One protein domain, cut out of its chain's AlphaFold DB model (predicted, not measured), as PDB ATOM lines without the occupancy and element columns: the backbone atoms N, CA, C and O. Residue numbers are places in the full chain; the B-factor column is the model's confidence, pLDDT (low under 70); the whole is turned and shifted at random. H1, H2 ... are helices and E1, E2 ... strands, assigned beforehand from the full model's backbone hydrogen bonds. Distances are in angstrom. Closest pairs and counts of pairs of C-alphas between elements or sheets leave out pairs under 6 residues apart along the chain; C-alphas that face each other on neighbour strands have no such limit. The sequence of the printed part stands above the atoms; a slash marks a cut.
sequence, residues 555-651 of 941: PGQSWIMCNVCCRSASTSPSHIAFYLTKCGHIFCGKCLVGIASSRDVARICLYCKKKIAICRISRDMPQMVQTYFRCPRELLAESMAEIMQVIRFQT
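What this domain is: This is residues 555 to 651 of the 941 residues of the protein "GlcNAc kinase" of Litomosoides sigmodontis (UniProt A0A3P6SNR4). A small three-stranded sheet sits in a body made largely of loops, and from the end of that body away from H1 the long helix H3 sticks out as a straight arm, free over residues 636 to 651. The short helix H1 is on the sheet, a long loop of residues 594 to 613 runs from it back to E3, and H2 lies on the way from the sheet to the arm. The printed part has 97 residues with three named helices and three named strands, in the order E1, E2, H1, E3, H2, H3; the sheet's order is E2, E1, E3, all antiparallel. The class is mixed, helices and strands, with 32 residues in helices and 10 in strands, under half of those printed. The whole is loose, with a radius of gyration of the C-alphas of 18.0 A, and spans 66 by 29 by 21 A, the arm adding much of the length.

Where its parts are: Residues 555 to 577 hold no named element. E1 is residues 578 to 581, 10.1 A long, beginning at C-alpha 578 (100.660, 0.603, 97.518). E2 is residues 586 to 588, and H1, residues 589 to 593, follows it directly. E3 is residues 614 to 616. H2 is residues 623 to 629, 10.2 A long. H3 is residues 632 to 651, 27.8 A long, from C-alpha 632 (111.281, -17.601, 95.466) to C-alpha 651 (131.648, -35.805, 100.799).

How they stand to each other: E1 is the inner strand, and E2 and E3 are the edge strands. E1 and E2 form a hairpin, antiparallel at 147 degrees, with N 579 and O 587 within hydrogen-bond range at 2.8 A. E1 and E3 are antiparallel at 148 degrees, with N 580 and O 615 at 2.8 A. H1 is on the sheet at a height of 8.3 A, only just over E1, with 3 of its C-alphas falling on E1 and 2 on E2; the closest C-alphas of E1 and H1 are those of Phe 578 and Gly 589, 6.0 A apart. E2, H1 and E3 form a split strand-helix-strand unit, two strands running the same way with E1 between them, and its crossover is right-handed. H2 and H3 are not on the sheet, and H2 and H3 are apart. Every O i to N i+4 pair is within hydrogen-bond range in H1 and H3; H2 has 1 of 3, and 3 of 4 O i to N i+3 pairs.

The domain as a whole: The C-alphas of Arg 599 and Thr 651, the two farthest apart, are 66.5 A apart. Without residues 636 to 651 the body spans 44 by 27 by 21 A. The printed part has no cut, and the link from H1 to E3, 20 residues, is long. The mean pLDDT of the printed part is 71.9; 35 residues are under 70, among them 570 to 575 and 593 to 603.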
ATOM      1  N   PRO A 555     110.269  -3.955  95.313       58.78
ATOM      2  CA  PRO A 555     110.403  -5.415  95.289       58.78
ATOM      3  C   PRO A 555     109.060  -6.122  95.028       58.78
ATOM      4  O   PRO A 555     108.047  -5.785  95.636       58.78
ATOM      5  N   GLY A 556     109.031  -7.100  94.118       63.81
ATOM      6  CA  GLY A 556     107.813  -7.861  93.793       63.81
ATOM      7  C   GLY A 556     106.762  -7.126  92.940       63.81
ATOM      8  O   GLY A 556     105.657  -7.637  92.765       63.81
ATOM      9  N   GLN A 557     107.079  -5.956  92.368       70.00
ATOM     10  CA  GLN A 557     106.147  -5.106  91.597       70.00
ATOM     11  C   GLN A 557     105.379  -5.814  90.458       70.00
ATOM     12  O   GLN A 557     104.312  -5.345  90.066       70.00
ATOM     13  N   SER A 558     105.870  -6.952  89.954       64.94
ATOM     14  CA  SER A 558     105.216  -7.766  88.918       64.94
ATOM     15  C   SER A 558     103.877  -8.389  89.335       64.94
ATOM     16  O   SER A 558     103.034  -8.604  88.465       64.94
ATOM     17  N   TRP A 559     103.663  -8.667  90.629       77.19
ATOM     18  CA  TRP A 559     102.449  -9.324  91.144       77.19
ATOM     19  C   TRP A 559     101.633  -8.470  92.125       77.19
ATOM     20  O   TRP A 559     100.496  -8.817  92.446       77.19
ATOM     21  N   ILE A 560     102.181  -7.346  92.603       81.44
ATOM     22  CA  ILE A 560     101.490  -6.443  93.532       81.44
ATOM     23  C   ILE A 560     100.276  -5.812  92.840       81.44
ATOM     24  O   ILE A 560     100.414  -4.993  91.933       81.44
ATOM     25  N   MET A 561      99.074  -6.139  93.320       82.38
ATOM     26  CA  MET A 561      97.808  -5.559  92.862       82.38
ATOM     27  C   MET A 561      96.968  -5.053  94.038       82.38
ATOM     28  O   MET A 561      97.037  -5.575  95.147       82.38
ATOM     29  N   CYS A 562      96.125  -4.049  93.794       82.56
ATOM     30  CA  CYS A 562      95.131  -3.604  94.771       82.56
ATOM     31  C   CYS A 562      93.961  -4.602  94.848       82.56
ATOM     32  O   CYS A 562      93.229  -4.751  93.869       82.56
ATOM     33  N   ASN A 563      93.701  -5.189  96.022       82.69
ATOM     34  CA  ASN A 563      92.609  -6.148  96.271       82.69
ATOM     35  C   ASN A 563      91.176  -5.570  96.133       82.69
ATOM     36  O   ASN A 563      90.214  -6.269  96.440       82.69
ATOM     37  N   VAL A 564      91.017  -4.305  95.721       80.50
ATOM     38  CA  VAL A 564      89.709  -3.636  95.535       80.50
ATOM     39  C   VAL A 564      89.467  -3.238  94.082       80.50
ATOM     40  O   VAL A 564      88.377  -3.449  93.571       80.50
ATOM     41  N   CYS A 565      90.463  -2.649  93.414       80.94
ATOM     42  CA  CYS A 565      90.317  -2.127  92.049       80.94
ATOM     43  C   CYS A 565      91.188  -2.851  91.012       80.94
ATOM     44  O   CYS A 565      91.371  -2.331  89.914       80.94
ATOM     45  N   CYS A 566      91.784  -3.992  91.383       80.12
ATOM     46  CA  CYS A 566      92.653  -4.855  90.566       80.12
ATOM     47  C   CYS A 566      93.843  -4.156  89.880       80.12
ATOM     48  O   CYS A 566      94.539  -4.748  89.062       80.12
ATOM     49  N   ARG A 567      94.113  -2.892  90.225       80.00
ATOM     50  CA  ARG A 567      95.195  -2.091  89.654       80.00
ATOM     51  C   ARG A 567      96.543  -2.679  90.061       80.00
ATOM     52  O   ARG A 567      96.845  -2.702  91.255       80.00
ATOM     53  N   SER A 568      97.331  -3.103  89.077       78.94
ATOM     54  CA  SER A 568      98.698  -3.581  89.282       78.94
ATOM     55  C   SER A 568      99.681  -2.433  89.505       78.94
ATOM     56  O   SER A 568      99.528  -1.341  88.947       78.94
ATOM     57  N   ALA A 569     100.718  -2.696  90.295       72.31
ATOM     58  CA  ALA A 569     101.892  -1.842  90.417       72.31
ATOM     59  C   ALA A 569     102.799  -1.918  89.170       72.31
ATOM     60  O   ALA A 569     103.521  -0.962  88.897       72.31
ATOM     61  N   SER A 570     102.736  -2.998  88.381       67.75
ATOM     62  CA  SER A 570     103.517  -3.156  87.140       67.75
ATOM     63  C   SER A 570     102.998  -2.349  85.943       67.75
ATOM     64  O   SER A 570     103.749  -2.127  85.001       67.75
ATOM     65  N   THR A 571     101.739  -1.899  85.968       63.28
ATOM     66  CA  THR A 571     101.094  -1.154  84.864       63.28
ATOM     67  C   THR A 571     100.549   0.217  85.281       63.28
ATOM     68  O   THR A 571      99.832   0.869  84.523       63.28
ATOM     69  N   SER A 572     100.872   0.672  86.494       57.50
ATOM     70  CA  SER A 572     100.508   2.009  86.977       57.50
ATOM     71  C   SER A 572     101.594   3.039  86.648       57.50
ATOM     72  O   SER A 572     102.774   2.705  86.742       57.50
ATOM     73  N   PRO A 573     101.239   4.308  86.359       56.44
ATOM     74  CA  PRO A 573     102.222   5.387  86.313       56.44
ATOM     75  C   PRO A 573     102.916   5.560  87.676       56.44
ATOM     76  O   PRO A 573     102.321   5.295  88.727       56.44
ATOM     77  N   SER A 574     104.152   6.059  87.633       55.78
ATOM     78  CA  SER A 574     105.216   6.081  88.660       55.78
ATOM     79  C   SER A 574     104.905   6.701  90.035       55.78
ATOM     80  O   SER A 574     105.794   6.805  90.870       55.78
ATOM     81  N   HIS A 575     103.666   7.107  90.312       59.00
ATOM     82  CA  HIS A 575     103.294   7.859  91.519       59.00
ATOM     83  C   HIS A 575     102.159   7.214  92.341       59.00
ATOM     84  O   HIS A 575     101.615   7.834  93.256       59.00
ATOM     85  N   ILE A 576     101.770   5.966  92.043       70.81
ATOM     86  CA  ILE A 576     100.721   5.250  92.792       70.81
ATOM     87  C   ILE A 576     101.346   4.345  93.860       70.81
ATOM     88  O   ILE A 576     101.702   3.203  93.594       70.81
ATOM     89  N   ALA A 577     101.416   4.838  95.100       78.19
ATOM     90  CA  ALA A 577     101.851   4.042  96.248       78.19
ATOM     91  C   ALA A 577     100.858   2.911  96.596       78.19
ATOM     92  O   ALA A 577      99.634   3.095  96.549       78.19
ATOM     93  N   PHE A 578     101.400   1.765  97.018       84.19
ATOM     94  CA  PHE A 578     100.660   0.603  97.518       84.19
ATOM     95  C   PHE A 578     100.961   0.362  99.003       84.19
ATOM     96  O   PHE A 578     102.035   0.706  99.499       84.19
ATOM     97  N   TYR A 579      99.998  -0.225  99.712       85.31
ATOM     98  CA  TYR A 579     100.036  -0.417 101.159       85.31
ATOM     99  C   TYR A 579      99.597  -1.834 101.522       85.31
ATOM    100  O   TYR A 579      98.478  -2.234 101.199       85.31
ATOM    101  N   LEU A 580     100.458  -2.566 102.227       86.38
ATOM    102  CA  LEU A 580     100.154  -3.865 102.821       86.38
ATOM    103  C   LEU A 580      99.497  -3.661 104.192       86.38
ATOM    104  O   LEU A 580      99.920  -2.822 104.990       86.38
ATOM    105  N   THR A 581      98.467  -4.443 104.495       83.88
ATOM    106  CA  THR A 581      97.816  -4.451 105.813       83.88
ATOM    107  C   THR A 581      98.285  -5.623 106.671       83.88
ATOM    108  O   THR A 581      98.641  -6.675 106.145       83.88
ATOM    109  N   LYS A 582      98.195  -5.510 108.008       79.56
ATOM    110  CA  LYS A 582      98.511  -6.629 108.932       79.56
ATOM    111  C   LYS A 582      97.686  -7.908 108.664       79.56
ATOM    112  O   LYS A 582      98.059  -8.985 109.109       79.56
ATOM    113  N   CYS A 583      96.579  -7.807 107.925       81.81
ATOM    114  CA  CYS A 583      95.763  -8.939 107.480       81.81
ATOM    115  C   CYS A 583      96.047  -9.411 106.036       81.81
ATOM    116  O   CYS A 583      95.175 -10.034 105.440       81.81
ATOM    117  N   GLY A 584      97.206  -9.086 105.454       78.62
ATOM    118  CA  GLY A 584      97.671  -9.591 104.151       78.62
ATOM    119  C   GLY A 584      97.135  -8.863 102.912       78.62
ATOM    120  O   GLY A 584      97.777  -8.885 101.870       78.62
ATOM    121  N   HIS A 585      95.998  -8.170 103.011       86.44
ATOM    122  CA  HIS A 585      95.419  -7.422 101.887       86.44
ATOM    123  C   HIS A 585      96.254  -6.187 101.521       86.44
ATOM    124  O   HIS A 585      96.740  -5.481 102.413       86.44
ATOM    125  N   ILE A 586      96.352  -5.909 100.221       87.56
ATOM    126  CA  ILE A 586      97.066  -4.786  99.612       87.56
ATOM    127  C   ILE A 586      96.060  -3.780  99.032       87.56
ATOM    128  O   ILE A 586      95.134  -4.141  98.301       87.56
ATOM    129  N   PHE A 587      96.270  -2.490  99.303       85.25
ATOM    130  CA  PHE A 587      95.466  -1.392  98.755       85.25
ATOM    131  C   PHE A 587      96.351  -0.337  98.079       85.25
ATOM    132  O   PHE A 587      97.405   0.020  98.601       85.25
ATOM    133  N   CYS A 588      95.919   0.207  96.939       84.69
ATOM    134  CA  CYS A 588      96.555   1.391  96.352       84.69
ATOM    135  C   CYS A 588      96.082   2.673  97.060       84.69
ATOM    136  O   CYS A 588      94.972   2.721  97.600       84.69
ATOM    137  N   GLY A 589      96.891   3.736  97.017       78.38
ATOM    138  CA  GLY A 589      96.629   4.991  97.734       78.38
ATOM    139  C   GLY A 589      95.234   5.588  97.503       78.38
ATOM    140  O   GLY A 589      94.610   6.042  98.455       78.38
ATOM    141  N   LYS A 590      94.680   5.508  96.282       79.06
ATOM    142  CA  LYS A 590      93.319   6.009  95.998       79.06
ATOM    143  C   LYS A 590      92.223   5.212  96.725       79.06
ATOM    144  O   LYS A 590      91.309   5.810  97.279       79.06
ATOM    145  N   CYS A 591      92.339   3.883  96.781       76.81
ATOM    146  CA  CYS A 591      91.414   3.038  97.547       76.81
ATOM    147  C   CYS A 591      91.610   3.181  99.064       76.81
ATOM    148  O   CYS A 591      90.658   2.996  99.814       76.81
ATOM    149  N   LEU A 592      92.819   3.534  99.514       75.12
ATOM    150  CA  LEU A 592      93.118   3.806 100.920       75.12
ATOM    151  C   LEU A 592      92.539   5.155 101.390       75.12
ATOM    152  O   LEU A 592      91.979   5.225 102.481       75.12
ATOM    153  N   VAL A 593      92.620   6.212 100.572       67.06
ATOM    154  CA  VAL A 593      92.050   7.539 100.892       67.06
ATOM    155  C   VAL A 593      90.530   7.472 101.074       67.06
ATOM    156  O   VAL A 593      90.004   8.125 101.968       67.06
ATOM    157  N   GLY A 594      89.832   6.600 100.336       60.41
ATOM    158  CA  GLY A 594      88.402   6.331 100.550       60.41
ATOM    159  C   GLY A 594      88.039   5.781 101.942       60.41
ATOM    160  O   GLY A 594      86.870   5.804 102.305       60.41
ATOM    161  N   ILE A 595      89.019   5.323 102.735       59.34
ATOM    162  CA  ILE A 595      88.847   4.884 104.134       59.34
ATOM    163  C   ILE A 595      89.038   6.061 105.118       59.34
ATOM    164  O   ILE A 595      88.617   5.981 106.267       59.34
ATOM    165  N   ALA A 596      89.678   7.155 104.694       52.62
ATOM    166  CA  ALA A 596      90.009   8.298 105.550       52.62
ATOM    167  C   ALA A 596      88.932   9.400 105.565       52.62
ATOM    168  O   ALA A 596      88.941  10.244 106.458       52.62
ATOM    169  N   SER A 597      88.011   9.402 104.596       49.91
ATOM    170  CA  SER A 597      86.971  10.435 104.467       49.91
ATOM    171  C   SER A 597      85.846  10.327 105.504       49.91
ATOM    172  O   SER A 597      85.170  11.320 105.769       49.91
ATOM    173  N   SER A 598      85.626   9.150 106.100       48.47
ATOM    174  CA  SER A 598      84.668   8.972 107.197       48.47
ATOM    175  C   SER A 598      85.319   9.330 108.532       48.47
ATOM    176  O   SER A 598      86.183   8.595 109.019       48.47
ATOM    177  N   ARG A 599      84.875  10.431 109.147       48.06
ATOM    178  CA  ARG A 599      85.169  10.700 110.562       48.06
ATOM    179  C   ARG A 599      84.546   9.589 111.422       48.06
ATOM    180  O   ARG A 599      83.502   9.048 111.072       48.06
ATOM    181  N   ASP A 600      85.237   9.235 112.502       50.34
ATOM    182  CA  ASP A 600      84.797   8.294 113.543       50.34
ATOM    183  C   ASP A 600      84.501   6.840 113.123       50.34
ATOM    184  O   ASP A 600      83.560   6.207 113.600       50.34
ATOM    185  N   VAL A 601      85.398   6.238 112.329       44.91
ATOM    186  CA  VAL A 601      85.536   4.768 112.279       44.91
ATOM    187  C   VAL A 601      87.000   4.360 112.455       44.91
ATOM    188  O   VAL A 601      87.909   4.931 111.852       44.91
ATOM    189  N   ALA A 602      87.254   3.330 113.270       50.53
ATOM    190  CA  ALA A 602      88.576   2.710 113.349       50.53
ATOM    191  C   ALA A 602      89.014   2.208 111.961       50.53
ATOM    192  O   ALA A 602      88.205   1.630 111.238       50.53
ATOM    193  N   ARG A 603      90.300   2.361 111.602       65.75
ATOM    194  CA  ARG A 603      90.831   1.875 110.313       65.75
ATOM    195  C   ARG A 603      90.513   0.383 110.155       65.75
ATOM    196  O   ARG A 603      91.080  -0.445 110.869       65.75
ATOM    197  N   ILE A 604      89.615   0.047 109.234       71.62
ATOM    198  CA  ILE A 604      89.091  -1.307 109.018       71.62
ATOM    199  C   ILE A 604      89.430  -1.770 107.596       71.62
ATOM    200  O   ILE A 604      89.374  -0.999 106.640       71.62
ATOM    201  N   CYS A 605      89.799  -3.044 107.452       76.12
ATOM    202  CA  CYS A 605      90.050  -3.656 106.155       76.12
ATOM    203  C   CYS A 605      88.771  -3.646 105.310       76.12
ATOM    204  O   CYS A 605      87.789  -4.291 105.683       76.12
ATOM    205  N   LEU A 606      88.798  -2.994 104.141       71.94
ATOM    206  CA  LEU A 606      87.665  -3.004 103.205       71.94
ATOM    207  C   LEU A 606      87.236  -4.430 102.825       71.94
ATOM    208  O   LEU A 606      86.041  -4.675 102.668       71.94
ATOM    209  N   TYR A 607      88.197  -5.357 102.750       76.31
ATOM    210  CA  TYR A 607      87.983  -6.764 102.418       76.31
ATOM    211  C   TYR A 607      87.500  -7.573 103.640       76.31
ATOM    212  O   TYR A 607      86.317  -7.880 103.749       76.31
ATOM    213  N   CYS A 608      88.373  -7.860 104.616       79.25
ATOM    214  CA  CYS A 608      88.074  -8.794 105.717       79.25
ATOM    215  C   CYS A 608      87.504  -8.166 107.008       79.25
ATOM    216  O   CYS A 608      87.436  -8.840 108.034       79.25
ATOM    217  N   LYS A 609      87.150  -6.875 106.992       78.81
ATOM    218  CA  LYS A 609      86.519  -6.098 108.087       78.81
ATOM    219  C   LYS A 609      87.257  -6.042 109.446       78.81
ATOM    220  O   LYS A 609      86.764  -5.425 110.386       78.81
ATOM    221  N   LYS A 610      88.467  -6.601 109.565       77.38
ATOM    222  CA  LYS A 610      89.327  -6.498 110.767       77.38
ATOM    223  C   LYS A 610      89.971  -5.107 110.890       77.38
ATOM    224  O   LYS A 610      90.211  -4.456 109.873       77.38
ATOM    225  N   LYS A 611      90.310  -4.666 112.112       74.50
ATOM    226  CA  LYS A 611      91.124  -3.448 112.340       74.50
ATOM    227  C   LYS A 611      92.496  -3.590 111.656       74.50
ATOM    228  O   LYS A 611      93.139  -4.630 111.799       74.50
ATOM    229  N   ILE A 612      92.952  -2.558 110.942       71.06
ATOM    230  CA  ILE A 612      94.202  -2.573 110.162       71.06
ATOM    231  C   ILE A 612      95.238  -1.560 110.655       71.06
ATOM    232  O   ILE A 612      95.035  -0.348 110.627       71.06
ATOM    233  N   ALA A 613      96.417  -2.083 110.996       74.38
ATOM    234  CA  ALA A 613      97.663  -1.364 110.770       74.38
ATOM    235  C   ALA A 613      98.044  -1.492 109.284       74.38
ATOM    236  O   ALA A 613      97.769  -2.525 108.661       74.38
ATOM    237  N   ILE A 614      98.665  -0.446 108.739       76.56
ATOM    238  CA  ILE A 614      99.080  -0.349 107.336       76.56
ATOM    239  C   ILE A 614     100.582  -0.071 107.256       76.56
ATOM    240  O   ILE A 614     101.112   0.684 108.067       76.56
ATOM    241  N   CYS A 615     101.247  -0.665 106.273       80.94
ATOM    242  CA  CYS A 615     102.653  -0.457 105.949       80.94
ATOM    243  C   CYS A 615     102.737  -0.078 104.463       80.94
ATOM    244  O   CYS A 615     102.092  -0.724 103.636       80.94
ATOM    245  N   ARG A 616     103.473   0.983 104.109       82.38
ATOM    246  CA  ARG A 616     103.736   1.312 102.696       82.38
ATOM    247  C   ARG A 616     104.650   0.231 102.124       82.38
ATOM    248  O   ARG A 616     105.631  -0.128 102.764       82.38
ATOM    249  N   ILE A 617     104.342  -0.266 100.929       81.69
ATOM    250  CA  ILE A 617     105.231  -1.196 100.233       81.69
ATOM    251  C   ILE A 617     106.348  -0.367  99.588       81.69
ATOM    252  O   ILE A 617     106.118   0.352  98.616       81.69
ATOM    253  N   SER A 618     107.535  -0.416 100.188       77.81
ATOM    254  CA  SER A 618     108.766   0.252  99.746       77.81
ATOM    255  C   SER A 618     109.995  -0.539 100.221       77.81
ATOM    256  O   SER A 618     109.863  -1.587 100.857       77.81
ATOM    257  N   ARG A 619     111.204  -0.051  99.919       68.69
ATOM    258  CA  ARG A 619     112.469  -0.669 100.366       68.69
ATOM    259  C   ARG A 619     112.728  -0.504 101.870       68.69
ATOM    260  O   ARG A 619     113.580  -1.190 102.420       68.69
ATOM    261  N   ASP A 620     111.953   0.354 102.528       72.12
ATOM    262  CA  ASP A 620     112.058   0.715 103.949       72.12
ATOM    263  C   ASP A 620     111.164  -0.158 104.853       72.12
ATOM    264  O   ASP A 620     111.074   0.059 106.062       72.12
ATOM    265  N   MET A 621     110.465  -1.149 104.283       79.75
ATOM    266  CA  MET A 621     109.706  -2.132 105.061       79.75
ATOM    267  C   MET A 621     110.630  -2.919 106.011       79.75
ATOM    268  O   MET A 621     111.772  -3.202 105.645       79.75
ATOM    269  N   PRO A 622     110.150  -3.377 107.185       79.06
ATOM    270  CA  PRO A 622     110.925  -4.260 108.057       79.06
ATOM    271  C   PRO A 622     111.423  -5.504 107.309       79.06
ATOM    272  O   PRO A 622     110.670  -6.101 106.540       79.06
ATOM    273  N   GLN A 623     112.664  -5.931 107.556       74.06
ATOM    274  CA  GLN A 623     113.342  -6.974 106.768       74.06
ATOM    275  C   GLN A 623     112.546  -8.293 106.675       74.06
ATOM    276  O   GLN A 623     112.439  -8.868 105.597       74.06
ATOM    277  N   MET A 624     111.888  -8.716 107.765       73.75
ATOM    278  CA  MET A 624     110.987  -9.884 107.769       73.75
ATOM    279  C   MET A 624     109.817  -9.763 106.779       73.75
ATOM    280  O   MET A 624     109.351 -10.768 106.253       73.75
ATOM    281  N   VAL A 625     109.326  -8.544 106.531       75.50
ATOM    282  CA  VAL A 625     108.269  -8.277 105.546       75.50
ATOM    283  C   VAL A 625     108.850  -8.307 104.133       75.50
ATOM    284  O   VAL A 625     108.220  -8.873 103.243       75.50
ATOM    285  N   GLN A 626     110.061  -7.771 103.925       76.06
ATOM    286  CA  GLN A 626     110.731  -7.775 102.616       76.06
ATOM    287  C   GLN A 626     110.934  -9.190 102.055       76.06
ATOM    288  O   GLN A 626     110.796  -9.381 100.848       76.06
ATOM    289  N   THR A 627     111.192 -10.189 102.907       75.00
ATOM    290  CA  THR A 627     111.366 -11.594 102.492       75.00
ATOM    291  C   THR A 627     110.184 -12.125 101.672       75.00
ATOM    292  O   THR A 627     110.405 -12.835 100.695       75.00
ATOM    293  N   TYR A 628     108.944 -11.724 101.980       76.69
ATOM    294  CA  TYR A 628     107.751 -12.127 101.214       76.69
ATOM    295  C   TYR A 628     107.653 -11.485  99.815       76.69
ATOM    296  O   TYR A 628     106.823 -11.901  99.011       76.69
ATOM    297  N   PHE A 629     108.487 -10.484  99.515       77.00
ATOM    298  CA  PHE A 629     108.570  -9.809  98.213       77.00
ATOM    299  C   PHE A 629     109.845 -10.163  97.425       77.00
ATOM    300  O   PHE A 629     110.019  -9.680  96.303       77.00
ATOM    301  N   ARG A 630     110.726 -11.014  97.976       72.12
ATOM    302  CA  ARG A 630     111.879 -11.578  97.254       72.12
ATOM    303  C   ARG A 630     111.440 -12.644  96.249       72.12
ATOM    304  O   ARG A 630     110.374 -13.244  96.381       72.12
ATOM    305  N   CYS A 631     112.272 -12.909  95.244       67.75
ATOM    306  CA  CYS A 631     112.003 -13.975  94.285       67.75
ATOM    307  C   CYS A 631     112.153 -15.354  94.959       67.75
ATOM    308  O   CYS A 631     113.232 -15.650  95.479       67.75
ATOM    309  N   PRO A 632     111.153 -16.258  94.894       67.81
ATOM    310  CA  PRO A 632     111.281 -17.601  95.466       67.81
ATOM    311  C   PRO A 632     112.453 -18.412  94.891       67.81
ATOM    312  O   PRO A 632     113.010 -19.253  95.586       67.81
ATOM    313  N   ARG A 633     112.868 -18.136  93.643       64.56
ATOM    314  CA  ARG A 633     114.042 -18.772  93.018       64.56
ATOM    315  C   ARG A 633     115.366 -18.307  93.638       64.56
ATOM    316  O   ARG A 633     116.289 -19.108  93.704       64.56
ATOM    317  N   GLU A 634     115.462 -17.056  94.089       69.94
ATOM    318  CA  GLU A 634     116.652 -16.545  94.791       69.94
ATOM    319  C   GLU A 634     116.764 -17.167  96.182       69.94
ATOM    320  O   GLU A 634     117.808 -17.712  96.517       69.94
ATOM    321  N   LEU A 635     115.660 -17.170  96.941       72.69
ATOM    322  CA  LEU A 635     115.591 -17.813  98.257       72.69
ATOM    323  C   LEU A 635     115.966 -19.302  98.168       72.69
ATOM    324  O   LEU A 635     116.763 -19.790  98.963       72.69
ATOM    325  N   LEU A 636     115.449 -20.014  97.157       65.06
ATOM    326  CA  LEU A 636     115.809 -21.411  96.917       65.06
ATOM    327  C   LEU A 636     117.294 -21.570  96.552       65.06
ATOM    328  O   LEU A 636     117.932 -22.498  97.035       65.06
ATOM    329  N   ALA A 637     117.856 -20.682  95.725       67.75
ATOM    330  CA  ALA A 637     119.263 -20.738  95.328       67.75
ATOM    331  C   ALA A 637     120.221 -20.469  96.502       67.75
ATOM    332  O   ALA A 637     121.237 -21.153  96.619       67.75
ATOM    333  N   GLU A 638     119.880 -19.533  97.391       72.38
ATOM    334  CA  GLU A 638     120.625 -19.255  98.625       72.38
ATOM    335  C   GLU A 638     120.604 -20.472  99.563       72.38
ATOM    336  O   GLU A 638     121.664 -20.994  99.911       72.38
ATOM    337  N   SER A 639     119.422 -21.023  99.871       68.75
ATOM    338  CA  SER A 639     119.313 -22.236 100.697       68.75
ATOM    339  C   SER A 639     119.985 -23.460 100.058       68.75
ATOM    340  O   SER A 639     120.603 -24.265 100.755       68.75
ATOM    341  N   MET A 640     119.921 -23.614  98.730       69.69
ATOM    342  CA  MET A 640     120.643 -24.680  98.026       69.69
ATOM    343  C   MET A 640     122.162 -24.492  98.090       69.69
ATOM    344  O   MET A 640     122.875 -25.490  98.168       69.69
ATOM    345  N   ALA A 641     122.677 -23.258  98.093       70.94
ATOM    346  CA  ALA A 641     124.108 -23.006  98.250       70.94
ATOM    347  C   ALA A 641     124.610 -23.428  99.642       70.94
ATOM    348  O   ALA A 641     125.649 -24.084  99.733       70.94
ATOM    349  N   GLU A 642     123.854 -23.133 100.704       72.12
ATOM    350  CA  GLU A 642     124.149 -23.582 102.074       72.12
ATOM    351  C   GLU A 642     124.114 -25.116 102.187       72.12
ATOM    352  O   GLU A 642     125.080 -25.733 102.644       72.12
ATOM    353  N   ILE A 643     123.057 -25.759 101.675       69.31
ATOM    354  CA  ILE A 643     122.937 -27.229 101.640       69.31
ATOM    355  C   ILE A 643     124.101 -27.861 100.854       69.31
ATOM    356  O   ILE A 643     124.679 -28.858 101.289       69.31
ATOM    357  N   MET A 644     124.513 -27.262  99.732       64.88
ATOM    358  CA  MET A 644     125.653 -27.741  98.944       64.88
ATOM    359  C   MET A 644     127.003 -27.574  99.656       64.88
ATOM    360  O   MET A 644     127.913 -28.360  99.385       64.88
ATOM    361  N   GLN A 645     127.159 -26.618 100.581       72.31
ATOM    362  CA  GLN A 645     128.345 -26.562 101.449       72.31
ATOM    363  C   GLN A 645     128.361 -27.732 102.442       72.31
ATOM    364  O   GLN A 645     129.392 -28.394 102.574       72.31
ATOM    365  N   VAL A 646     127.219 -28.052 103.066       72.00
ATOM    366  CA  VAL A 646     127.089 -29.207 103.975       72.00
ATOM    367  C   VAL A 646     127.377 -30.522 103.243       72.00
ATOM    368  O   VAL A 646     128.174 -31.329 103.724       72.00
ATOM    369  N   ILE A 647     126.810 -30.712 102.045       63.22
ATOM    370  CA  ILE A 647     127.066 -31.897 101.211       63.22
ATOM    371  C   ILE A 647     128.554 -31.987 100.846       63.22
ATOM    372  O   ILE A 647     129.157 -33.041 101.032       63.22
ATOM    373  N   ARG A 648     129.189 -30.890 100.402       67.81
ATOM    374  CA  ARG A 648     130.633 -30.871 100.090       67.81
ATOM    375  C   ARG A 648     131.498 -31.234 101.299       67.81
ATOM    376  O   ARG A 648     132.424 -32.029 101.148       67.81
ATOM    377  N   PHE A 649     131.184 -30.708 102.483       79.12
ATOM    378  CA  PHE A 649     131.886 -31.034 103.728       79.12
ATOM    379  C   PHE A 649     131.778 -32.530 104.074       79.12
ATOM    380  O   PHE A 649     132.789 -33.182 104.342       79.12
ATOM    381  N   GLN A 650     130.572 -33.099 103.986       68.69
ATOM    382  CA  GLN A 650     130.331 -34.528 104.212       68.69
ATOM    383  C   GLN A 650     131.059 -35.404 103.176       68.69
ATOM    384  O   GLN A 650     131.767 -36.339 103.549       68.69
ATOM    385  N   THR A 651     130.955 -35.079 101.880       62.66
ATOM    386  CA  THR A 651     131.648 -35.805 100.799       62.66
ATOM    387  C   THR A 651     133.168 -35.785 100.983       62.66
ATOM    388  O   THR A 651     133.819 -36.817 100.815       62.66
TER     389      THR A 651